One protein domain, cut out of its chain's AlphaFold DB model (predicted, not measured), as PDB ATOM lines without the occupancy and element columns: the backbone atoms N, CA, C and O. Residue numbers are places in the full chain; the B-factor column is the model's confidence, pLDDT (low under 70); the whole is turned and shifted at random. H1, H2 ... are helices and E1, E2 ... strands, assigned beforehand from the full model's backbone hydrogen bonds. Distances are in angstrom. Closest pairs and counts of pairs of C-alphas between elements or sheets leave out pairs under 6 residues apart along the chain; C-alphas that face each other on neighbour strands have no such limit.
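What this domain is: This is residues 274 to 395, 408 to 431 and 461 to 491 of the 564 residues of the protein "PROTEIN BRUNELLESCHI" of Ceraceosorus bombacis (UniProt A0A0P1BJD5). Two sheets, E4 E3 E6 E7 and E1 E2 E5, stand partly face to face as a loose sandwich and come near each other at E4 and E5, while a hairpin of two helices, H1 and H2, covers one face of the smaller sheet. H4 runs away from the sheets, which it only grazes with residues 422 to 425, to little H3; H5 packs on the smaller sheet's other face over E1, and residues 390 to 395 stick out. The printed part has 177 residues with five named helices and seven named strands, in the order E1 H1 H2 E2 E3 E4 E5 H3 H4 E6 E7 H5; both sheets are antiparallel and the class is mixed. The whole is compact, with a radius of gyration of the C-alphas of 16.8 A and spans of 48 by 44 by 29 A.

How they stand to each other: The larger sheet, strongly twisted, runs E4 (residues 357 to 363), E3 (342 to 348), E6 (461 to 466), E7 (472 to 476). Within hydrogen-bond range are N 344 and O 361 in the hairpin E3 and E4, 2.8 A, N 345 and O 463 between E3 and E6, 2.9 A, and N 462 and O 475 in the hairpin E6 and E7, 3.0 A. The smaller sheet runs E1 (279 to 282), E2 (327 to 336), E5 (368 to 376), with N 279 and O 331 at 2.8 A and N 330 and O 373 at 3.1 A. The closest C-alphas of E4 and E5 are those of Arg 361 and Ala 369, 7.2 A. H1 (285 to 300) is on the smaller sheet, over E2 and E5, at a height of 9.2 A. H2 (309 to 322) is on the same face, over E5, at 9.6 A. They touch as a helical hairpin, closest at the C-alphas of Pro 285 and Leu 320, 5.6 A, at a shallow tilt of 8 degrees, opposite ways. H5 (486 to 490) is on the opposite face, over E1. H4 (408 to 425) touches H3 (382 to 386), closest at the C-alphas of Ala 414 and Leu 385, 4.4 A, with its residues 410 to 418 alone. H4 and H5 only just touch, with 3 pairs of C-alphas within 8 A, through residues 415 to 418 of H4 alone. Every O i to N i+4 pair is within hydrogen-bond range in H1, H3, H4 and H5; in H2, 8 of 10 are.

Where its parts are: E1 begins at C-alpha 279 (252.867, 340.109, 384.041). E2 is 29.1 A long, E5 25.8 A, H4 25.9 A and H1 22.7 A. H5 ends at C-alpha 490 (252.570, 335.833, 393.947).

The domain as a whole: The C-alphas of Arg 301 and Pro 394, the two farthest apart, are 51.5 A apart. Residues 396 to 407 and 432 to 460 are not printed, leaving C-alpha gaps of 23.6 A and 11.4 A. No link printed whole is long. Mean pLDDT of the printed part is 80.4; 32 residues are under 70, among them 307 to 313 and 427 to 431.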
ATOM      1  N   GLU A 274     242.998 350.188 375.972       92.00
ATOM      2  CA  GLU A 274     243.123 348.737 375.853       92.00
ATOM      3  C   GLU A 274     244.158 348.238 376.865       92.00
ATOM      4  O   GLU A 274     245.269 348.772 376.939       92.00
ATOM      5  N   LEU A 275     243.798 347.222 377.653       90.94
ATOM      6  CA  LEU A 275     244.713 346.543 378.569       90.94
ATOM      7  C   LEU A 275     245.380 345.355 377.873       90.94
ATOM      8  O   LEU A 275     244.719 344.548 377.219       90.94
ATOM      9  N   GLY A 276     246.693 345.232 378.050       89.62
ATOM     10  CA  GLY A 276     247.440 344.032 377.700       89.62
ATOM     11  C   GLY A 276     247.383 342.966 378.795       89.62
ATOM     12  O   GLY A 276     246.629 343.059 379.764       89.62
ATOM     13  N   LYS A 277     248.219 341.935 378.646       89.19
ATOM     14  CA  LYS A 277     248.350 340.873 379.649       89.19
ATOM     15  C   LYS A 277     248.937 341.417 380.954       89.19
ATOM     16  O   LYS A 277     249.819 342.273 380.939       89.19
ATOM     17  N   LEU A 278     248.477 340.854 382.066       89.69
ATOM     18  CA  LEU A 278     249.174 340.935 383.341       89.69
ATOM     19  C   LEU A 278     250.525 340.210 383.216       89.69
ATOM     20  O   LEU A 278     250.594 339.159 382.586       89.69
ATOM     21  N   GLU A 279     251.567 340.749 383.835       88.81
ATOM     22  CA  GLU A 279     252.867 340.109 384.041       88.81
ATOM     23  C   GLU A 279     253.234 340.222 385.522       88.81
ATOM     24  O   GLU A 279     253.206 341.326 386.079       88.81
ATOM     25  N   ILE A 280     253.607 339.110 386.156       88.75
ATOM     26  CA  ILE A 280     254.053 339.090 387.555       88.75
ATOM     27  C   ILE A 280     255.413 338.409 387.648       88.75
ATOM     28  O   ILE A 280     255.591 337.303 387.144       88.75
ATOM     29  N   LYS A 281     256.378 339.081 388.279       84.38
ATOM     30  CA  LYS A 281     257.781 338.646 388.355       84.38
ATOM     31  C   LYS A 281     258.292 338.728 389.792       84.38
ATOM     32  O   LYS A 281     257.969 339.677 390.509       84.38
ATOM     33  N   THR A 282     259.106 337.762 390.216       77.75
ATOM     34  CA  THR A 282     259.899 337.895 391.448       77.75
ATOM     35  C   THR A 282     260.846 339.086 391.321       77.75
ATOM     36  O   THR A 282     261.316 339.419 390.232       77.75
ATOM     37  N   LEU A 283     261.065 339.797 392.426       67.62
ATOM     38  CA  LEU A 283     261.606 341.146 392.365       67.62
ATOM     39  C   LEU A 283     263.088 341.206 392.739       67.62
ATOM     40  O   LEU A 283     263.489 340.879 393.851       67.62
ATOM     41  N   ARG A 284     263.890 341.756 391.825       66.56
ATOM     42  CA  ARG A 284     265.176 342.389 392.136       66.56
ATOM     43  C   ARG A 284     264.983 343.907 392.046       66.56
ATOM     44  O   ARG A 284     264.523 344.363 390.996       66.56
ATOM     45  N   PRO A 285     265.328 344.715 393.071       62.38
ATOM     46  CA  PRO A 285     265.004 346.149 393.087       62.38
ATOM     47  C   PRO A 285     265.478 346.920 391.844       62.38
ATOM     48  O   PRO A 285     264.726 347.710 391.273       62.38
ATOM     49  N   TYR A 286     266.681 346.609 391.354       67.19
ATOM     50  CA  TYR A 286     267.242 347.175 390.123       67.19
ATOM     51  C   TYR A 286     266.389 346.895 388.871       67.19
ATOM     52  O   TYR A 286     266.239 347.760 388.010       67.19
ATOM     53  N   GLU A 287     265.797 345.704 388.754       69.06
ATOM     54  CA  GLU A 287     265.028 345.304 387.570       69.06
ATOM     55  C   GLU A 287     263.660 345.996 387.518       69.06
ATOM     56  O   GLU A 287     263.203 346.368 386.434       69.06
ATOM     57  N   ALA A 288     263.049 346.260 388.677       67.00
ATOM     58  CA  ALA A 288     261.842 347.078 388.792       67.00
ATOM     59  C   ALA A 288     262.101 348.533 388.365       67.00
ATOM     60  O   ALA A 288     261.371 349.072 387.529       67.00
ATOM     61  N   VAL A 289     263.181 349.143 388.874       71.00
ATOM     62  CA  VAL A 289     263.597 350.507 388.502       71.00
ATOM     63  C   VAL A 289     263.937 350.591 387.012       71.00
ATOM     64  O   VAL A 289     263.450 351.495 386.335       71.00
ATOM     65  N   ARG A 290     264.682 349.621 386.459       76.62
ATOM     66  CA  ARG A 290     264.984 349.543 385.017       76.62
ATOM     67  C   ARG A 290     263.714 349.445 384.170       76.62
ATOM     68  O   ARG A 290     263.554 350.217 383.233       76.62
ATOM     69  N   THR A 291     262.784 348.556 384.527       74.19
ATOM     70  CA  THR A 291     261.515 348.373 383.792       74.19
ATOM     71  C   THR A 291     260.688 349.663 383.765       74.19
ATOM     72  O   THR A 291     260.151 350.039 382.723       74.19
ATOM     73  N   LEU A 292     260.629 350.385 384.889       73.56
ATOM     74  CA  LEU A 292     259.940 351.672 384.982       73.56
ATOM     75  C   LEU A 292     260.681 352.779 384.203       73.56
ATOM     76  O   LEU A 292     260.030 353.575 383.530       73.56
ATOM     77  N   ALA A 293     262.018 352.790 384.215       75.88
ATOM     78  CA  ALA A 293     262.859 353.729 383.466       75.88
ATOM     79  C   ALA A 293     262.828 353.513 381.939       75.88
ATOM     80  O   ALA A 293     262.900 354.476 381.176       75.88
ATOM     81  N   ASP A 294     262.701 352.275 381.465       79.06
ATOM     82  CA  ASP A 294     262.598 351.981 380.032       79.06
ATOM     83  C   ASP A 294     261.171 352.209 379.507       79.06
ATOM     84  O   ASP A 294     261.001 352.725 378.399       79.06
ATOM     85  N   GLY A 295     260.152 351.951 380.337       75.06
ATOM     86  CA  GLY A 295     258.771 352.381 380.092       75.06
ATOM     87  C   GLY A 295     258.611 353.909 380.048       75.06
ATOM     88  O   GLY A 295     257.880 354.413 379.197       75.06
ATOM     89  N   LEU A 296     259.344 354.640 380.900       73.38
ATOM     90  CA  LEU A 296     259.502 356.105 380.866       73.38
ATOM     91  C   LEU A 296     259.958 356.573 379.481       73.38
ATOM     92  O   LEU A 296     259.184 357.201 378.760       73.38
ATOM     93  N   LYS A 297     261.164 356.159 379.070       79.81
ATOM     94  CA  LYS A 297     261.772 356.536 377.782       79.81
ATOM     95  C   LYS A 297     260.880 356.174 376.592       79.81
ATOM     96  O   LYS A 297     260.936 356.842 375.563       79.81
ATOM     97  N   ALA A 298     260.123 355.078 376.682       80.25
ATOM     98  CA  ALA A 298     259.211 354.638 375.630       80.25
ATOM     99  C   ALA A 298     257.975 355.544 375.509       80.25
ATOM    100  O   ALA A 298     257.607 355.909 374.394       80.25
ATOM    101  N   LEU A 299     257.372 355.946 376.632       79.56
ATOM    102  CA  LEU A 299     256.221 356.850 376.645       79.56
ATOM    103  C   LEU A 299     256.630 358.287 376.270       79.56
ATOM    104  O   LEU A 299     255.959 358.911 375.447       79.56
ATOM    105  N   GLU A 300     257.769 358.773 376.769       82.31
ATOM    106  CA  GLU A 300     258.362 360.073 376.406       82.31
ATOM    107  C   GLU A 300     258.616 360.186 374.894       82.31
ATOM    108  O   GLU A 300     258.236 361.180 374.276       82.31
ATOM    109  N   ARG A 301     259.145 359.127 374.261       82.56
ATOM    110  CA  ARG A 301     259.318 359.041 372.795       82.56
ATOM    111  C   ARG A 301     258.017 359.158 371.993       82.56
ATOM    112  O   ARG A 301     258.078 359.454 370.805       82.56
ATOM    113  N   THR A 302     256.856 358.944 372.614       79.62
ATOM    114  CA  THR A 302     255.537 359.161 371.986       79.62
ATOM    115  C   THR A 302     254.910 360.518 372.326       79.62
ATOM    116  O   THR A 302     253.776 360.771 371.934       79.62
ATOM    117  N   GLY A 303     255.621 361.395 373.049       75.44
ATOM    118  CA  GLY A 303     255.101 362.669 373.565       75.44
ATOM    119  C   GLY A 303     254.266 362.528 374.844       75.44
ATOM    120  O   GLY A 303     253.544 363.451 375.222       75.44
ATOM    121  N   GLY A 304     254.299 361.355 375.483       78.00
ATOM    122  CA  GLY A 304     253.598 361.090 376.734       78.00
ATOM    123  C   GLY A 304     254.426 361.450 377.959       78.00
ATOM    124  O   GLY A 304     255.587 361.838 377.860       78.00
ATOM    125  N   GLY A 305     253.822 361.314 379.137       75.25
ATOM    126  CA  GLY A 305     254.484 361.698 380.381       75.25
ATOM    127  C   GLY A 305     253.934 360.999 381.613       75.25
ATOM    128  O   GLY A 305     252.803 360.505 381.635       75.25
ATOM    129  N   LEU A 306     254.748 360.978 382.663       70.94
ATOM    130  CA  LEU A 306     254.389 360.474 383.981       70.94
ATOM    131  C   LEU A 306     254.297 361.686 384.920       70.94
ATOM    132  O   LEU A 306     255.345 362.157 385.358       70.94
ATOM    133  N   PRO A 307     253.092 362.190 385.259       65.50
ATOM    134  CA  PRO A 307     252.947 363.336 386.163       65.50
ATOM    135  C   PRO A 307     253.674 363.149 387.502       65.50
ATOM    136  O   PRO A 307     254.198 364.105 388.059       65.50
ATOM    137  N   ASP A 308     253.741 361.901 387.973       67.56
ATOM    138  CA  ASP A 308     254.369 361.513 389.234       67.56
ATOM    139  C   ASP A 308     255.677 360.701 389.028       67.56
ATOM    140  O   ASP A 308     256.242 360.193 389.985       67.56
ATOM    141  N   GLY A 309     256.200 360.547 387.803       66.75
ATOM    142  CA  GLY A 309     257.121 359.445 387.443       66.75
ATOM    143  C   GLY A 309     258.470 359.369 388.165       66.75
ATOM    144  O   GLY A 309     258.939 358.278 388.489       66.75
ATOM    145  N   LEU A 310     259.098 360.510 388.461       67.25
ATOM    146  CA  LEU A 310     260.328 360.534 389.265       67.25
ATOM    147  C   LEU A 310     260.036 360.298 390.759       67.25
ATOM    148  O   LEU A 310     260.896 359.802 391.488       67.25
ATOM    149  N   ALA A 311     258.821 360.625 391.212       68.75
ATOM    150  CA  ALA A 311     258.347 360.298 392.551       68.75
ATOM    151  C   ALA A 311     257.953 358.815 392.654       68.75
ATOM    152  O   ALA A 311     258.313 358.201 393.654       68.75
ATOM    153  N   ASP A 312     257.333 358.223 391.618       69.81
ATOM    154  CA  ASP A 312     257.132 356.771 391.480       69.81
ATOM    155  C   ASP A 312     258.480 356.059 391.663       69.81
ATOM    156  O   ASP A 312     258.638 355.280 392.597       69.81
ATOM    157  N   ALA A 313     259.484 356.376 390.834       69.19
ATOM    158  CA  ALA A 313     260.793 355.716 390.866       69.19
ATOM    159  C   ALA A 313     261.443 355.754 392.264       69.19
ATOM    160  O   ALA A 313     261.820 354.712 392.800       69.19
ATOM    161  N   LYS A 314     261.493 356.937 392.896       70.88
ATOM    162  CA  LYS A 314     262.055 357.139 394.247       70.88
ATOM    163  C   LYS A 314     261.184 356.584 395.377       70.88
ATOM    164  O   LYS A 314     261.655 356.427 396.503       70.88
ATOM    165  N   LEU A 315     259.893 356.355 395.149       72.44
ATOM    166  CA  LEU A 315     259.008 355.679 396.099       72.44
ATOM    167  C   LEU A 315     259.210 354.169 396.008       72.44
ATOM    168  O   LEU A 315     259.394 353.534 397.042       72.44
ATOM    169  N   PHE A 316     259.241 353.615 394.794       72.88
ATOM    170  CA  PHE A 316     259.487 352.197 394.550       72.88
ATOM    171  C   PHE A 316     260.853 351.822 395.122       72.88
ATOM    172  O   PHE A 316     260.923 350.930 395.952       72.88
ATOM    173  N   GLU A 317     261.917 352.558 394.792       70.69
ATOM    174  CA  GLU A 317     263.259 352.329 395.342       70.69
ATOM    175  C   GLU A 317     263.259 352.199 396.878       70.69
ATOM    176  O   GLU A 317     263.787 351.223 397.404       70.69
ATOM    177  N   ARG A 318     262.580 353.104 397.598       72.06
ATOM    178  CA  ARG A 318     262.482 353.061 399.071       72.06
ATOM    179  C   ARG A 318     261.634 351.907 399.613       72.06
ATOM    180  O   ARG A 318     261.971 351.370 400.664       72.06
ATOM    181  N   LEU A 319     260.545 351.521 398.940       70.44
ATOM    182  CA  LEU A 319     259.759 350.341 399.333       70.44
ATOM    183  C   LEU A 319     260.584 349.058 399.150       70.44
ATOM    184  O   LEU A 319     260.715 348.251 400.073       70.44
ATOM    185  N   LEU A 320     261.216 348.927 397.984       67.56
ATOM    186  CA  LEU A 320     261.967 347.746 397.568       67.56
ATOM    187  C   LEU A 320     263.280 347.566 398.344       67.56
ATOM    188  O   LEU A 320     263.692 346.433 398.575       67.56
ATOM    189  N   GLN A 321     263.906 348.656 398.803       67.69
ATOM    190  CA  GLN A 321     265.023 348.618 399.758       67.69
ATOM    191  C   GLN A 321     264.617 348.040 401.125       67.69
ATOM    192  O   GLN A 321     265.453 347.455 401.808       67.69
ATOM    193  N   GLY A 322     263.353 348.186 401.538       61.94
ATOM    194  CA  GLY A 322     262.896 347.750 402.858       61.94
ATOM    195  C   GLY A 322     262.464 346.283 402.952       61.94
ATOM    196  O   GLY A 322     262.477 345.729 404.052       61.94
ATOM    197  N   ARG A 323     262.000 345.663 401.852       65.50
ATOM    198  CA  ARG A 323     261.300 344.354 401.882       65.50
ATOM    199  C   ARG A 323     261.471 343.474 400.617       65.50
ATOM    200  O   ARG A 323     260.478 342.888 400.185       65.50
ATOM    201  N   PRO A 324     262.676 343.320 400.030       62.06
ATOM    202  CA  PRO A 324     262.850 342.694 398.711       62.06
ATOM    203  C   PRO A 324     262.219 341.295 398.587       62.06
ATOM    204  O   PRO A 324     261.489 341.040 397.633       62.06
ATOM    205  N   ASP A 325     262.403 340.415 399.575       66.88
ATOM    206  CA  ASP A 325     261.917 339.025 399.499       66.88
ATOM    207  C   ASP A 325     260.398 338.875 399.708       66.88
ATOM    208  O   ASP A 325     259.821 337.833 399.391       66.88
ATOM    209  N   LYS A 326     259.735 339.911 400.242       72.75
ATOM    210  CA  LYS A 326     258.305 339.902 400.608       72.75
ATOM    211  C   LYS A 326     257.408 340.549 399.551       72.75
ATOM    212  O   LYS A 326     256.188 340.544 399.707       72.75
ATOM    213  N   GLU A 327     257.988 341.086 398.484       77.94
ATOM    214  CA  GLU A 327     257.272 341.754 397.399       77.94
ATOM    215  C   GLU A 327     257.562 341.082 396.044       77.94
ATOM    216  O   GLU A 327     258.496 340.295 395.877       77.94
ATOM    217  N   CYS A 328     256.708 341.364 395.069       82.81
ATOM    218  CA  CYS A 328     256.829 340.959 393.676       82.81
ATOM    219  C   CYS A 328     256.499 342.158 392.776       82.81
ATOM    220  O   CYS A 328     255.891 343.138 393.216       82.81
ATOM    221  N   LEU A 329     256.914 342.109 391.513       84.31
ATOM    222  CA  LEU A 329     256.588 343.144 390.540       84.31
ATOM    223  C   LEU A 329     255.314 342.750 389.793       84.31
ATOM    224  O   LEU A 329     255.335 341.789 389.026       84.31
ATOM    225  N   VAL A 330     254.231 343.506 389.975       87.38
ATOM    226  CA  VAL A 330     253.027 343.398 389.136       87.38
ATOM    227  C   VAL A 330     253.094 344.478 388.065       87.38
ATOM    228  O   VAL A 330     253.259 345.658 388.375       87.38
ATOM    229  N   SER A 331     252.955 344.097 386.799       87.88
ATOM    230  CA  SER A 331     252.925 345.051 385.690       87.88
ATOM    231  C   SER A 331     251.944 344.644 384.594       87.88
ATOM    232  O   SER A 331     251.580 343.477 384.481       87.88
ATOM    233  N   PHE A 332     251.487 345.607 383.798       90.00
ATOM    234  CA  PHE A 332     250.686 345.355 382.599       90.00
ATOM    235  C   PHE A 332     250.827 346.518 381.605       90.00
ATOM    236  O   PHE A 332     250.875 347.680 382.034       90.00
ATOM    237  N   PRO A 333     250.881 346.255 380.287       90.69
ATOM    238  CA  PRO A 333     250.855 347.309 379.288       90.69
ATOM    239  C   PRO A 333     249.435 347.841 379.096       90.69
ATOM    240  O   PRO A 333     248.449 347.122 379.253       90.69
ATOM    241  N   MET A 334     249.339 349.099 378.678       91.94
ATOM    242  CA  MET A 334     248.118 349.689 378.140       91.94
ATOM    243  C   MET A 334     248.392 350.455 376.844       91.94
ATOM    244  O   MET A 334     249.510 350.937 376.625       91.94
ATOM    245  N   VAL A 335     247.361 350.604 376.014       93.38
ATOM    246  CA  VAL A 335     247.383 351.380 374.766       93.38
ATOM    247  C   VAL A 335     246.243 352.396 374.782       93.38
ATOM    248  O   VAL A 335     245.113 352.041 375.115       93.38
ATOM    249  N   ASN A 336     246.514 353.648 374.407       94.62
ATOM    250  CA  ASN A 336     245.455 354.631 374.175       94.62
ATOM    251  C   ASN A 336     244.834 354.423 372.786       94.62
ATOM    252  O   ASN A 336     245.449 354.767 371.777       94.62
ATOM    253  N   ALA A 337     243.620 353.878 372.749       94.56
ATOM    254  CA  ALA A 337     242.819 353.710 371.536       94.56
ATOM    255  C   ALA A 337     241.971 354.957 371.204       94.56
ATOM    256  O   ALA A 337     241.410 355.058 370.110       94.56
ATOM    257  N   HIS A 338     241.880 355.924 372.127       93.81
ATOM    258  CA  HIS A 338     241.191 357.194 371.891       93.81
ATOM    259  C   HIS A 338     242.014 358.125 370.994       93.81
ATOM    260  O   HIS A 338     243.242 358.061 370.933       93.81
ATOM    261  N   ARG A 339     241.325 359.053 370.326       90.81
ATOM    262  CA  ARG A 339     241.946 360.092 369.485       90.81
ATOM    263  C   ARG A 339     242.597 361.215 370.294       90.81
ATOM    264  O   ARG A 339     243.467 361.902 369.774       90.81
ATOM    265  N   ASN A 340     242.166 361.405 371.539       92.06
ATOM    266  CA  ASN A 340     242.614 362.498 372.397       92.06
ATOM    267  C   ASN A 340     243.647 362.008 373.422       92.06
ATOM    268  O   ASN A 340     243.777 360.807 373.671       92.06
ATOM    269  N   ASN A 341     244.355 362.939 374.066       92.19
ATOM    270  CA  ASN A 341     245.300 362.600 375.129       92.19
ATOM    271  C   ASN A 341     244.546 362.157 376.395       92.19
ATOM    272  O   ASN A 341     243.760 362.923 376.963       92.19
ATOM    273  N   VAL A 342     244.813 360.936 376.855       93.12
ATOM    274  CA  VAL A 342     244.135 360.298 377.991       93.12
ATOM    275  C   VAL A 342     245.072 360.210 379.191       93.12
ATOM    276  O   VAL A 342     246.179 359.686 379.098       93.12
ATOM    277  N   GLU A 343     244.621 360.679 380.350       92.44
ATOM    278  CA  GLU A 343     245.287 360.439 381.629       92.44
ATOM    279  C   GLU A 343     244.683 359.213 382.315       92.44
ATOM    280  O   GLU A 343     243.507 359.208 382.678       92.44
ATOM    281  N   VAL A 344     245.498 358.178 382.513       91.25
ATOM    282  CA  VAL A 344     245.113 356.949 383.207       91.25
ATOM    283  C   VAL A 344     245.658 356.954 384.628       91.25
ATOM    284  O   VAL A 344     246.828 357.262 384.863       91.25
ATOM    285  N   VAL A 345     244.798 356.596 385.581       88.75
ATOM    286  CA  VAL A 345     245.097 356.557 387.013       88.75
ATOM    287  C   VAL A 345     244.748 355.178 387.563       88.75
ATOM    288  O   VAL A 345     243.579 354.786 387.597       88.75
ATOM    289  N   VAL A 346     245.765 354.464 388.041       87.44
ATOM    290  CA  VAL A 346     245.628 353.198 388.781       87.44
ATOM    291  C   VAL A 346     246.021 353.450 390.241       87.44
ATOM    292  O   VAL A 346     246.783 354.375 390.540       87.44
ATOM    293  N   SER A 347     245.479 352.699 391.198       85.44
ATOM    294  CA  SER A 347     245.849 352.848 392.612       85.44
ATOM    295  C   SER A 347     245.774 351.523 393.357       85.44
ATOM    296  O   SER A 347     244.736 350.868 393.349       85.44
ATOM    297  N   LEU A 348     246.862 351.177 394.037       82.88
ATOM    298  CA  LEU A 348     246.998 349.997 394.875       82.88
ATOM    299  C   LEU A 348     246.540 350.329 396.306       82.88
ATOM    300  O   LEU A 348     247.029 351.276 396.931       82.88
ATOM    301  N   LYS A 349     245.578 349.560 396.821       76.69
ATOM    302  CA  LYS A 349     245.227 349.488 398.240       76.69
ATOM    303  C   LYS A 349     246.022 348.343 398.863       76.69
ATOM    304  O   LYS A 349     245.733 347.177 398.617       76.69
ATOM    305  N   ASP A 350     246.966 348.697 399.719       70.88
ATOM    306  CA  ASP A 350     247.598 347.780 400.657       70.88
ATOM    307  C   ASP A 350     247.793 348.502 401.990       70.88
ATOM    308  O   ASP A 350     247.880 349.730 402.006       70.88
ATOM    309  N   GLU A 351     247.817 347.765 403.097       64.06
ATOM    310  CA  GLU A 351     247.873 348.358 404.444       64.06
ATOM    311  C   GLU A 351     249.311 348.444 404.981       64.06
ATOM    312  O   GLU A 351     249.590 349.229 405.883       64.06
ATOM    313  N   ALA A 352     250.268 347.756 404.341       60.44
ATOM    314  CA  ALA A 352     251.694 348.010 404.551       60.44
ATOM    315  C   ALA A 352     252.102 349.421 404.081       60.44
ATOM    316  O   ALA A 352     252.943 350.079 404.703       60.44
ATOM    317  N   TYR A 353     251.487 349.911 403.002       61.78
ATOM    318  CA  TYR A 353     251.715 351.254 402.483       61.78
ATOM    319  C   TYR A 353     250.803 352.248 403.212       61.78
ATOM    320  O   TYR A 353     249.607 352.335 402.953       61.78
ATOM    321  N   HIS A 354     251.392 353.055 404.101       50.22
ATOM    322  CA  HIS A 354     250.684 354.024 404.958       50.22
ATOM    323  C   HIS A 354     249.927 355.124 404.173       50.22
ATOM    324  O   HIS A 354     249.207 355.939 404.745       50.22
ATOM    325  N   SER A 355     250.082 355.160 402.847       56.94
ATOM    326  CA  SER A 355     249.248 355.923 401.923       56.94
ATOM    327  C   SER A 355     248.985 355.088 400.666       56.94
ATOM    328  O   SER A 355     249.817 354.272 400.270       56.94
ATOM    329  N   LYS A 356     247.827 355.292 400.022       65.75
ATOM    330  CA  LYS A 356     247.456 354.573 398.792       65.75
ATOM    331  C   LYS A 356     248.437 354.891 397.663       65.75
ATOM    332  O   LYS A 356     248.393 355.996 397.119       65.75
ATOM    333  N   LEU A 357     249.250 353.914 397.264       75.88
ATOM    334  CA  LEU A 357     250.151 354.055 396.124       75.88
ATOM    335  C   LEU A 357     249.335 354.261 394.840       75.88
ATOM    336  O   LEU A 357     248.501 353.434 394.468       75.88
ATOM    337  N   ARG A 358     249.564 355.385 394.163       80.00
ATOM    338  CA  ARG A 358     248.881 355.783 392.930       80.00
ATOM    339  C   ARG A 358     249.899 355.967 391.821       80.00
ATOM    340  O   ARG A 358     250.876 356.670 392.016       80.00
ATOM    341  N   VAL A 359     249.595 355.409 390.656       81.62
ATOM    342  CA  VAL A 359     250.405 355.535 389.445       81.62
ATOM    343  C   VAL A 359     249.571 356.256 388.387       81.62
ATOM    344  O   VAL A 359     248.452 355.831 388.081       81.62
ATOM    345  N   ARG A 360     250.104 357.353 387.835       86.06
ATOM    346  CA  ARG A 360     249.484 358.124 386.742       86.06
ATOM    347  C   ARG A 360     250.291 358.034 385.453       86.06
ATOM    348  O   ARG A 360     251.511 358.199 385.474       86.06
ATOM    349  N   ARG A 361     249.627 357.854 384.312       87.19
ATOM    350  CA  ARG A 361     250.245 357.870 382.974       87.19
ATOM    351  C   ARG A 361     249.433 358.776 382.046       87.19
ATOM    352  O   ARG A 361     248.230 358.588 381.916       87.19
ATOM    353  N   SER A 362     250.079 359.758 381.420       90.94
ATOM    354  CA  SER A 362     249.481 360.610 380.386       90.94
ATOM    355  C   SER A 362     249.856 360.053 379.017       90.94
ATOM    356  O   SER A 362     251.028 360.085 378.639       90.94
ATOM    357  N   LEU A 363     248.861 359.548 378.292       91.31
ATOM    358  CA  LEU A 363     248.998 358.867 377.010       91.31
ATOM    359  C   LEU A 363     248.533 359.777 375.863       91.31
ATOM    360  O   LEU A 363     247.362 360.158 375.827       91.31
ATOM    361  N   PRO A 364     249.396 360.092 374.890       91.88
ATOM    362  CA  PRO A 364     248.975 360.602 373.591       91.88
ATOM    363  C   PRO A 364     248.176 359.569 372.792       91.88
ATOM    364  O   PRO A 364     248.083 358.404 373.184       91.88
ATOM    365  N   GLN A 365     247.587 359.979 371.669       90.81
ATOM    366  CA  GLN A 365     246.913 359.065 370.741       90.81
ATOM    367  C   GLN A 365     247.841 357.902 370.333       90.81
ATOM    368  O   GLN A 365     249.000 358.128 369.988       90.81
ATOM    369  N   ASN A 366     247.335 356.663 370.351       89.00
ATOM    370  CA  ASN A 366     248.067 355.426 370.024       89.00
ATOM    371  C   ASN A 366     249.316 355.135 370.892       89.00
ATOM    372  O   ASN A 366     250.037 354.167 370.628       89.00
ATOM    373  N   ALA A 367     249.591 355.936 371.927       90.00
ATOM    374  CA  ALA A 367     250.735 355.734 372.808       90.00
ATOM    375  C   ALA A 367     250.572 354.478 373.676       90.00
ATOM    376  O   ALA A 367     249.458 354.076 374.029       90.00
ATOM    377  N   ARG A 368     251.707 353.877 374.053       89.94
ATOM    378  CA  ARG A 368     251.773 352.693 374.921       89.94
ATOM    379  C   ARG A 368     252.513 353.012 376.213       89.94
ATOM    380  O   ARG A 368     253.523 353.709 376.184       89.94
ATOM    381  N   ALA A 369     252.041 352.467 377.329       87.25
ATOM    382  CA  ALA A 369     252.677 352.625 378.634       87.25
ATOM    383  C   ALA A 369     252.603 351.333 379.449       87.25
ATOM    384  O   ALA A 369     251.573 350.665 379.445       87.25
ATOM    385  N   GLN A 370     253.660 351.028 380.204       85.31
ATOM    386  CA  GLN A 370     253.621 349.990 381.234       85.31
ATOM    387  C   GLN A 370     253.132 350.608 382.554       85.31
ATOM    388  O   GLN A 370     253.691 351.602 383.036       85.31
ATOM    389  N   ILE A 371     252.104 350.016 383.157       84.88
ATOM    390  CA  ILE A 371     251.848 350.155 384.594       84.88
ATOM    391  C   ILE A 371     252.720 349.148 385.311       84.88
ATOM    392  O   ILE A 371     252.832 348.005 384.884       84.88
ATOM    393  N   VAL A 372     253.322 349.583 386.407       82.94
ATOM    394  CA  VAL A 372     254.175 348.780 387.274       82.94
ATOM    395  C   VAL A 372     253.777 349.125 388.707       82.94
ATOM    396  O   VAL A 372     253.498 350.291 388.982       82.94
ATOM    397  N   PHE A 373     253.753 348.144 389.603       82.31
ATOM    398  CA  PHE A 373     253.573 348.316 391.044       82.31
ATOM    399  C   PHE A 373     254.496 347.350 391.805       82.31
ATOM    400  O   PHE A 373     254.622 346.193 391.384       82.31
ATOM    401  N   PRO A 374     255.088 347.771 392.939       81.31
ATOM    402  CA  PRO A 374     255.517 346.831 393.963       81.31
ATOM    403  C   PRO A 374     254.250 346.241 394.587       81.31
ATOM    404  O   PRO A 374     253.312 346.970 394.924       81.31
ATOM    405  N   PHE A 375     254.175 344.919 394.656       82.56
ATOM    406  CA  PHE A 375     252.988 344.216 395.114       82.56
ATOM    407  C   PHE A 375     253.381 343.229 396.218       82.56
ATOM    408  O   PHE A 375     254.278 342.410 395.998       82.56
ATOM    409  N   PRO A 376     252.746 343.272 397.401       80.69
ATOM    410  CA  PRO A 376     253.064 342.349 398.484       80.69
ATOM    411  C   PRO A 376     252.771 340.917 398.044       80.69
ATOM    412  O   PRO A 376     251.690 340.638 397.515       80.69
ATOM    413  N   ARG A 377     253.703 339.994 398.293       85.06
ATOM    414  CA  ARG A 377     253.408 338.573 398.114       85.06
ATOM    415  C   ARG A 377     252.241 338.180 399.019       85.06
ATOM    416  O   ARG A 377     252.129 338.644 400.155       85.06
ATOM    417  N   LEU A 378     251.351 337.359 398.484       84.75
ATOM    418  CA  LEU A 378     250.101 336.987 399.120       84.75
ATOM    419  C   LEU A 378     250.326 335.793 400.050       84.75
ATOM    420  O   LEU A 378     250.842 334.749 399.643       84.75
ATOM    421  N   ASP A 379     249.928 335.994 401.301       82.31
ATOM    422  CA  ASP A 379     249.911 335.002 402.370       82.31
ATOM    423  C   ASP A 379     248.476 334.468 402.457       82.31
ATOM    424  O   ASP A 379     247.598 335.099 403.044       82.31
ATOM    425  N   ILE A 380     248.200 333.388 401.723       80.75
ATOM    426  CA  ILE A 380     246.868 332.786 401.581       80.75
ATOM    427  C   ILE A 380     247.033 331.281 401.782       80.75
ATOM    428  O   ILE A 380     247.882 330.663 401.126       80.75
ATOM    429  N   SER A 381     246.240 330.690 402.680       84.62
ATOM    430  CA  SER A 381     246.414 329.282 403.053       84.62
ATOM    431  C   SER A 381     246.113 328.328 401.888       84.62
ATOM    432  O   SER A 381     245.419 328.660 400.921       84.62
ATOM    433  N   THR A 382     246.636 327.106 401.977       82.75
ATOM    434  CA  THR A 382     246.317 326.024 401.035       82.75
ATOM    435  C   THR A 382     244.823 325.712 401.002       82.75
ATOM    436  O   THR A 382     244.287 325.493 399.921       82.75
ATOM    437  N   GLU A 383     244.146 325.760 402.152       84.69
ATOM    438  CA  GLU A 383     242.697 325.564 402.265       84.69
ATOM    439  C   GLU A 383     241.922 326.668 401.542       84.69
ATOM    440  O   GLU A 383     240.975 326.385 400.812       84.69
ATOM    441  N   GLU A 384     242.330 327.932 401.705       84.25
ATOM    442  CA  GLU A 384     241.659 329.067 401.064       84.25
ATOM    443  C   GLU A 384     241.795 329.024 399.540       84.25
ATOM    444  O   GLU A 384     240.832 329.308 398.828       84.25
ATOM    445  N   LEU A 385     242.969 328.625 399.041       86.00
ATOM    446  CA  LEU A 385     243.248 328.490 397.610       86.00
ATOM    447  C   LEU A 385     242.567 327.270 396.973       86.00
ATOM    448  O   LEU A 385     242.369 327.276 395.758       86.00
ATOM    449  N   ASP A 386     242.177 326.265 397.765       86.88
ATOM    450  CA  ASP A 386     241.407 325.107 397.295       86.88
ATOM    451  C   ASP A 386     239.883 325.260 397.468       86.88
ATOM    452  O   ASP A 386     239.123 324.402 397.011       86.88
ATOM    453  N   ARG A 387     239.398 326.370 398.053       88.69
ATOM    454  CA  ARG A 387     237.954 326.649 398.158       88.69
ATOM    455  C   ARG A 387     237.280 326.599 396.778       88.69
ATOM    456  O   ARG A 387     237.830 327.133 395.806       88.69
ATOM    457  N   PRO A 388     236.071 326.017 396.665       87.69
ATOM    458  CA  PRO A 388     235.344 325.973 395.402       87.69
ATOM    459  C   PRO A 388     235.036 327.388 394.900       87.69
ATOM    460  O   PRO A 388     234.680 328.273 395.679       87.69
ATOM    461  N   ILE A 389     235.149 327.591 393.586       87.62
ATOM    462  CA  ILE A 389     234.780 328.858 392.945       87.62
ATOM    463  C   ILE A 389     233.257 329.033 393.103       87.62
ATOM    464  O   ILE A 389     232.513 328.145 392.679       87.62
ATOM    465  N   PRO A 390     232.775 330.125 393.726       86.38
ATOM    466  CA  PRO A 390     231.352 330.301 393.997       86.38
ATOM    467  C   PRO A 390     230.556 330.563 392.711       86.38
ATOM    468  O   PRO A 390     231.053 331.192 391.780       86.38
ATOM    469  N   SER A 391     229.293 330.132 392.692       84.00
ATOM    470  CA  SER A 391     228.292 330.591 391.717       84.00
ATOM    471  C   SER A 391     227.529 331.759 392.334       84.00
ATOM    472  O   SER A 391     227.019 331.638 393.448       84.00
ATOM    473  N   LEU A 392     227.454 332.886 391.631       81.56
ATOM    474  CA  LEU A 392     226.745 334.089 392.076       81.56
ATOM    475  C   LEU A 392     225.272 334.096 391.639       81.56
ATOM    476  O   LEU A 392     224.505 334.940 392.101       81.56
ATOM    477  N   SER A 393     224.854 333.172 390.762       72.00
ATOM    478  CA  SER A 393     223.443 332.980 390.408       72.00
ATOM    479  C   SER A 393     222.919 331.573 390.758       72.00
ATOM    480  O   SER A 393     223.691 330.607 390.735       72.00
ATOM    481  N   PRO A 394     221.617 331.427 391.097       62.62
ATOM    482  CA  PRO A 394     221.006 330.155 391.493       62.62
ATOM    483  C   PRO A 394     220.723 329.272 390.269       62.62
ATOM    484  O   PRO A 394     219.584 329.089 389.837       62.62
ATOM    485  N   ARG A 395     221.791 328.742 389.674       61.44
ATOM    486  CA  ARG A 395     221.733 327.804 388.549       61.44
ATOM    487  C   ARG A 395     221.414 326.396 389.035       61.44
ATOM    488  O   ARG A 395     221.960 325.940 390.037       61.44
ATOM    489  N   GLU A 408     244.633 319.862 387.674       86.06
ATOM    490  CA  GLU A 408     244.252 321.049 386.885       86.06
ATOM    491  C   GLU A 408     243.190 321.885 387.607       86.06
ATOM    492  O   GLU A 408     243.259 323.114 387.614       86.06
ATOM    493  N   GLN A 409     242.216 321.231 388.246       84.88
ATOM    494  CA  GLN A 409     241.164 321.914 388.994       84.88
ATOM    495  C   GLN A 409     241.714 322.653 390.223       84.88
ATOM    496  O   GLN A 409     241.309 323.790 390.461       84.88
ATOM    497  N   ALA A 410     242.651 322.061 390.970       86.56
ATOM    498  CA  ALA A 410     243.307 322.721 392.102       86.56
ATOM    499  C   ALA A 410     244.139 323.941 391.655       86.56
ATOM    500  O   ALA A 410     244.027 325.018 392.242       86.56
ATOM    501  N   VAL A 411     244.900 323.819 390.557       87.69
ATOM    502  CA  VAL A 411     245.628 324.952 389.952       87.69
ATOM    503  C   VAL A 411     244.653 326.050 389.509       87.69
ATOM    504  O   VAL A 411     244.861 327.224 389.819       87.69
ATOM    505  N   ALA A 412     243.541 325.688 388.862       87.38
ATOM    506  CA  ALA A 412     242.523 326.639 388.423       87.38
ATOM    507  C   ALA A 412     241.831 327.374 389.590       87.38
ATOM    508  O   ALA A 412     241.558 328.572 389.456       87.38
ATOM    509  N   ARG A 413     241.584 326.698 390.726       89.69
ATOM    510  CA  ARG A 413     241.075 327.312 391.969       89.69
ATOM    511  C   ARG A 413     242.089 328.290 392.562       89.69
ATOM    512  O   ARG A 413     241.760 329.464 392.734       89.69
ATOM    513  N   ALA A 414     243.336 327.864 392.766       88.69
ATOM    514  CA  ALA A 414     244.381 328.718 393.331       88.69
ATOM    515  C   ALA A 414     244.621 329.979 392.480       88.69
ATOM    516  O   ALA A 414     244.665 331.095 392.999       88.69
ATOM    517  N   ARG A 415     244.689 329.815 391.154       89.12
ATOM    518  CA  ARG A 415     244.815 330.904 390.174       89.12
ATOM    519  C   ARG A 415     243.633 331.876 390.214       89.12
ATOM    520  O   ARG A 415     243.840 333.080 390.083       89.12
ATOM    521  N   PHE A 416     242.408 331.379 390.403       90.00
ATOM    522  CA  PHE A 416     241.218 332.220 390.555       90.00
ATOM    523  C   PHE A 416     241.297 333.089 391.816       90.00
ATOM    524  O   PHE A 416     241.160 334.307 391.716       90.00
ATOM    525  N   TRP A 417     241.560 332.494 392.981       89.56
ATOM    526  CA  TRP A 417     241.614 333.230 394.250       89.56
ATOM    527  C   TRP A 417     242.756 334.255 394.284       89.56
ATOM    528  O   TRP A 417     242.543 335.399 394.688       89.56
ATOM    529  N   LEU A 418     243.932 333.902 393.755       88.44
ATOM    530  CA  LEU A 418     245.050 334.838 393.593       88.44
ATOM    531  C   LEU A 418     244.702 336.002 392.650       88.44
ATOM    532  O   LEU A 418     245.026 337.149 392.956       88.44
ATOM    533  N   ALA A 419     243.992 335.750 391.543       87.81
ATOM    534  CA  ALA A 419     243.516 336.816 390.658       87.81
ATOM    535  C   ALA A 419     242.504 337.745 391.353       87.81
ATOM    536  O   ALA A 419     242.601 338.965 391.206       87.81
ATOM    537  N   GLN A 420     241.577 337.200 392.149       86.69
ATOM    538  CA  GLN A 420     240.611 338.002 392.908       86.69
ATOM    539  C   GLN A 420     241.294 338.936 393.915       86.69
ATOM    540  O   GLN A 420     240.892 340.095 394.022       86.69
ATOM    541  N   GLU A 421     242.347 338.494 394.608       86.06
ATOM    542  CA  GLU A 421     243.074 339.353 395.554       86.06
ATOM    543  C   GLU A 421     244.024 340.355 394.874       86.06
ATOM    544  O   GLU A 421     244.119 341.500 395.323       86.06
ATOM    545  N   VAL A 422     244.635 340.020 393.729       86.81
ATOM    546  CA  VAL A 422     245.351 341.011 392.894       86.81
ATOM    547  C   VAL A 422     244.405 342.119 392.427       86.81
ATOM    548  O   VAL A 422     244.699 343.305 392.602       86.81
ATOM    549  N   VAL A 423     243.235 341.759 391.894       84.88
ATOM    550  CA  VAL A 423     242.219 342.722 391.442       84.88
ATOM    551  C   VAL A 423     241.633 343.515 392.617       84.88
ATOM    552  O   VAL A 423     241.418 344.722 392.489       84.88
ATOM    553  N   ALA A 424     241.431 342.891 393.783       83.56
ATOM    554  CA  ALA A 424     240.959 343.577 394.984       83.56
ATOM    555  C   ALA A 424     241.973 344.606 395.500       83.56
ATOM    556  O   ALA A 424     241.589 345.748 395.767       83.56
ATOM    557  N   LYS A 425     243.268 344.277 395.567       83.94
ATOM    558  CA  LYS A 425     244.296 345.261 395.941       83.94
ATOM    559  C   LYS A 425     244.440 346.367 394.888       83.94
ATOM    560  O   LYS A 425     244.584 347.527 395.261       83.94
ATOM    561  N   LEU A 426     244.295 346.089 393.591       81.25
ATOM    562  CA  LEU A 426     244.298 347.125 392.537       81.25
ATOM    563  C   LEU A 426     243.008 347.988 392.477       81.25
ATOM    564  O   LEU A 426     242.953 348.957 391.716       81.25
ATOM    565  N   SER A 427     241.982 347.698 393.290       67.00
ATOM    566  CA  SER A 427     240.679 348.400 393.304       67.00
ATOM    567  C   SER A 427     240.647 349.690 394.155       67.00
ATOM    568  O   SER A 427     239.732 349.947 394.941       67.00
ATOM    569  N   GLY A 428     241.666 350.546 394.040       52.47
ATOM    570  CA  GLY A 428     241.936 351.611 395.020       52.47
ATOM    571  C   GLY A 428     240.956 352.800 395.119       52.47
ATOM    572  O   GLY A 428     241.126 353.627 396.029       52.47
ATOM    573  N   TRP A 429     239.964 352.946 394.230       42.12
ATOM    574  CA  TRP A 429     239.181 354.188 394.081       42.12
ATOM    575  C   TRP A 429     237.661 353.995 393.900       42.12
ATOM    576  O   TRP A 429     237.201 353.061 393.255       42.12
ATOM    577  N   ARG A 430     236.889 354.947 394.447       45.16
ATOM    578  CA  ARG A 430     235.435 355.121 394.293       45.16
ATOM    579  C   ARG A 430     235.135 356.626 394.348       45.16
ATOM    580  O   ARG A 430     235.503 357.271 395.329       45.16
ATOM    581  N   GLU A 431     234.477 357.191 393.336       37.28
ATOM    582  CA  GLU A 431     233.754 358.468 393.487       37.28
ATOM    583  C   GLU A 431     232.372 358.154 394.089       37.28
ATOM    584  O   GLU A 431     231.816 357.084 393.825       37.28
ATOM    585  N   SER A 461     238.302 348.434 389.244       79.88
ATOM    586  CA  SER A 461     238.372 349.441 388.189       79.88
ATOM    587  C   SER A 461     239.468 350.485 388.395       79.88
ATOM    588  O   SER A 461     239.486 351.182 389.414       79.88
ATOM    589  N   ALA A 462     240.306 350.667 387.374       86.00
ATOM    590  CA  ALA A 462     241.123 351.867 387.205       86.00
ATOM    591  C   ALA A 462     240.304 352.981 386.528       86.00
ATOM    592  O   ALA A 462     239.107 352.833 386.275       86.00
ATOM    593  N   ARG A 463     240.937 354.120 386.244       90.06
ATOM    594  CA  ARG A 463     240.281 355.330 385.734       90.06
ATOM    595  C   ARG A 463     241.001 355.891 384.522       90.06
ATOM    596  O   ARG A 463     242.226 355.944 384.533       90.06
ATOM    597  N   TRP A 464     240.245 356.421 383.569       92.88
ATOM    598  CA  TRP A 464     240.756 357.307 382.526       92.88
ATOM    599  C   TRP A 464     240.063 358.678 382.564       92.88
ATOM    600  O   TRP A 464     238.929 358.804 383.036       92.88
ATOM    601  N   ILE A 465     240.759 359.710 382.079       93.38
ATOM    602  CA  ILE A 465     240.253 361.075 381.882       93.38
ATOM    603  C   ILE A 465     240.740 361.579 380.517       93.38
ATOM    604  O   ILE A 465     241.943 361.604 380.266       93.38
ATOM    605  N   ASP A 466     239.830 361.999 379.641       93.25
ATOM    606  CA  ASP A 466     240.174 362.700 378.397       93.25
ATOM    607  C   ASP A 466     240.533 364.153 378.735       93.25
ATOM    608  O   ASP A 466     239.681 364.927 379.180       93.25
ATOM    609  N   ARG A 467     241.797 364.538 378.524       87.62
ATOM    610  CA  ARG A 467     242.302 365.876 378.874       87.62
ATOM    611  C   ARG A 467     241.755 367.003 377.989       87.62
ATOM    612  O   ARG A 467     241.897 368.161 378.362       87.62
ATOM    613  N   SER A 468     241.139 366.689 376.849       89.69
ATOM    614  CA  SER A 468     240.561 367.680 375.929       89.69
ATOM    615  C   SER A 468     239.070 367.938 376.166       89.69
ATOM    616  O   SER A 468     238.615 369.066 376.009       89.69
ATOM    617  N   THR A 469     238.311 366.915 376.572       91.19
ATOM    618  CA  THR A 469     236.853 367.017 376.786       91.19
ATOM    619  C   THR A 469     236.441 366.994 378.258       91.19
ATOM    620  O   THR A 469     235.282 367.256 378.573       91.19
ATOM    621  N   GLY A 470     237.349 366.638 379.173       90.50
ATOM    622  CA  GLY A 470     237.047 366.439 380.594       90.50
ATOM    623  C   GLY A 470     236.200 365.195 380.897       90.50
ATOM    624  O   GLY A 470     235.878 364.954 382.064       90.50
ATOM    625  N   ARG A 471     235.843 364.396 379.876       91.94
ATOM    626  CA  ARG A 471     235.117 363.123 380.027       91.94
ATOM    627  C   ARG A 471     235.953 362.140 380.850       91.94
ATOM    628  O   ARG A 471     237.184 362.171 380.818       91.94
ATOM    629  N   LYS A 472     235.274 361.273 381.600       93.06
ATOM    630  CA  LYS A 472     235.888 360.325 382.540       93.06
ATOM    631  C   LYS A 472     235.237 358.955 382.399       93.06
ATOM    632  O   LYS A 472     234.025 358.873 382.201       93.06
ATOM    633  N   GLY A 473     236.000 357.899 382.648       91.50
ATOM    634  CA  GLY A 473     235.459 356.547 382.725       91.50
ATOM    635  C   GLY A 473     236.325 355.584 383.525       91.50
ATOM    636  O   GLY A 473     237.366 355.950 384.083       91.50
ATOM    637  N   TYR A 474     235.840 354.351 383.611       91.06
ATOM    638  CA  TYR A 474     236.372 353.283 384.448       91.06
ATOM    639  C   TYR A 474     236.889 352.128 383.585       91.06
ATOM    640  O   TYR A 474     236.138 351.568 382.792       91.06
ATOM    641  N   ILE A 475     238.155 351.749 383.760       89.94
ATOM    642  CA  ILE A 475     238.780 350.625 383.047       89.94
ATOM    643  C   ILE A 475     238.578 349.353 383.877       89.94
ATOM    644  O   ILE A 475     238.961 349.335 385.046       89.94
ATOM    645  N   ASP A 476     238.004 348.306 383.288       87.06
ATOM    646  CA  ASP A 476     237.665 347.047 383.967       87.06
ATOM    647  C   ASP A 476     238.895 346.132 384.167       87.06
ATOM    648  O   ASP A 476     239.321 345.412 383.258       87.06
ATOM    649  N   LEU A 477     239.448 346.133 385.385       86.81
ATOM    650  CA  LEU A 477     240.619 345.338 385.774       86.81
ATOM    651  C   LEU A 477     240.296 343.863 386.042       86.81
ATOM    652  O   LEU A 477     241.223 343.066 386.154       86.81
ATOM    653  N   SER A 478     239.021 343.455 386.099       78.56
ATOM    654  CA  SER A 478     238.657 342.027 386.234       78.56
ATOM    655  C   SER A 478     239.052 341.182 385.011       78.56
ATOM    656  O   SER A 478     238.970 339.958 385.039       78.56
ATOM    657  N   SER A 479     239.486 341.840 383.931       73.69
ATOM    658  CA  SER A 479     240.087 341.239 382.737       73.69
ATOM    659  C   SER A 479     241.554 340.804 382.917       73.69
ATOM    660  O   SER A 479     242.069 340.059 382.081       73.69
ATOM    661  N   LEU A 480     242.235 341.234 383.990       82.38
ATOM    662  CA  LEU A 480     243.640 340.910 384.258       82.38
ATOM    663  C   LEU A 480     243.798 339.461 384.750       82.38
ATOM    664  O   LEU A 480     243.809 339.174 385.945       82.38
ATOM    665  N   MET A 481     243.938 338.537 383.800       79.12
ATOM    666  CA  MET A 481     244.148 337.115 384.078       79.12
ATOM    667  C   MET A 481     245.541 336.846 384.670       79.12
ATOM    668  O   MET A 481     246.559 337.186 384.068       79.12
ATOM    669  N   VAL A 482     245.584 336.150 385.808       83.25
ATOM    670  CA  VAL A 482     246.802 335.510 386.331       83.25
ATOM    671  C   VAL A 482     247.091 334.242 385.513       83.25
ATOM    672  O   VAL A 482     246.168 333.489 385.194       83.25
ATOM    673  N   ALA A 483     248.360 334.027 385.160       84.38
ATOM    674  CA  ALA A 483     248.868 332.841 384.474       84.38
ATOM    675  C   ALA A 483     249.584 331.903 385.466       84.38
ATOM    676  O   ALA A 483     249.819 332.271 386.617       84.38
ATOM    677  N   ASP A 484     249.880 330.674 385.047       81.19
ATOM    678  CA  ASP A 484     250.286 329.607 385.971       81.19
ATOM    679  C   ASP A 484     251.735 329.772 386.482       81.19
ATOM    680  O   ASP A 484     252.054 329.401 387.610       81.19
ATOM    681  N   ASP A 485     252.591 330.429 385.700       81.88
ATOM    682  CA  ASP A 485     253.947 330.867 386.063       81.88
ATOM    683  C   ASP A 485     253.955 331.985 387.125       81.88
ATOM    684  O   ASP A 485     254.821 332.029 388.004       81.88
ATOM    685  N   HIS A 486     252.942 332.854 387.123       83.69
ATOM    686  CA  HIS A 486     252.783 333.895 388.140       83.69
ATOM    687  C   HIS A 486     252.459 333.343 389.541       83.69
ATOM    688  O   HIS A 486     252.641 334.062 390.525       83.69
ATOM    689  N   LEU A 487     251.979 332.098 389.665       81.00
ATOM    690  CA  LEU A 487     251.523 331.525 390.943       81.00
ATOM    691  C   LEU A 487     252.649 331.455 391.984       81.00
ATOM    692  O   LEU A 487     252.421 331.756 393.157       81.00
ATOM    693  N   GLN A 488     253.865 331.108 391.551       79.88
ATOM    694  CA  GLN A 488     255.052 331.084 392.412       79.88
ATOM    695  C   GLN A 488     255.570 332.498 392.724       79.88
ATOM    696  O   GLN A 488     256.091 332.734 393.807       79.88
ATOM    697  N   CYS A 489     255.384 333.459 391.812       80.56
ATOM    698  CA  CYS A 489     255.780 334.854 392.037       80.56
ATOM    699  C   CYS A 489     254.860 335.573 393.041       80.56
ATOM    700  O   CYS A 489     255.329 336.417 393.802       80.56
ATOM    701  N   LEU A 490     253.559 335.253 393.034       81.62
ATOM    702  CA  LEU A 490     252.570 335.833 393.947       81.62
ATOM    703  C   LEU A 490     252.612 335.234 395.349       81.62
ATOM    704  O   LEU A 490     252.395 335.965 396.313       81.62
ATOM    705  N   ARG A 491     252.826 333.921 395.482       80.62
ATOM    706  CA  ARG A 491     252.843 333.256 396.789       80.62
ATOM    707  C   ARG A 491     254.067 333.664 397.601       80.62
ATOM    708  O   ARG A 491     255.187 333.719 397.091       80.62
TER     709      ARG A 491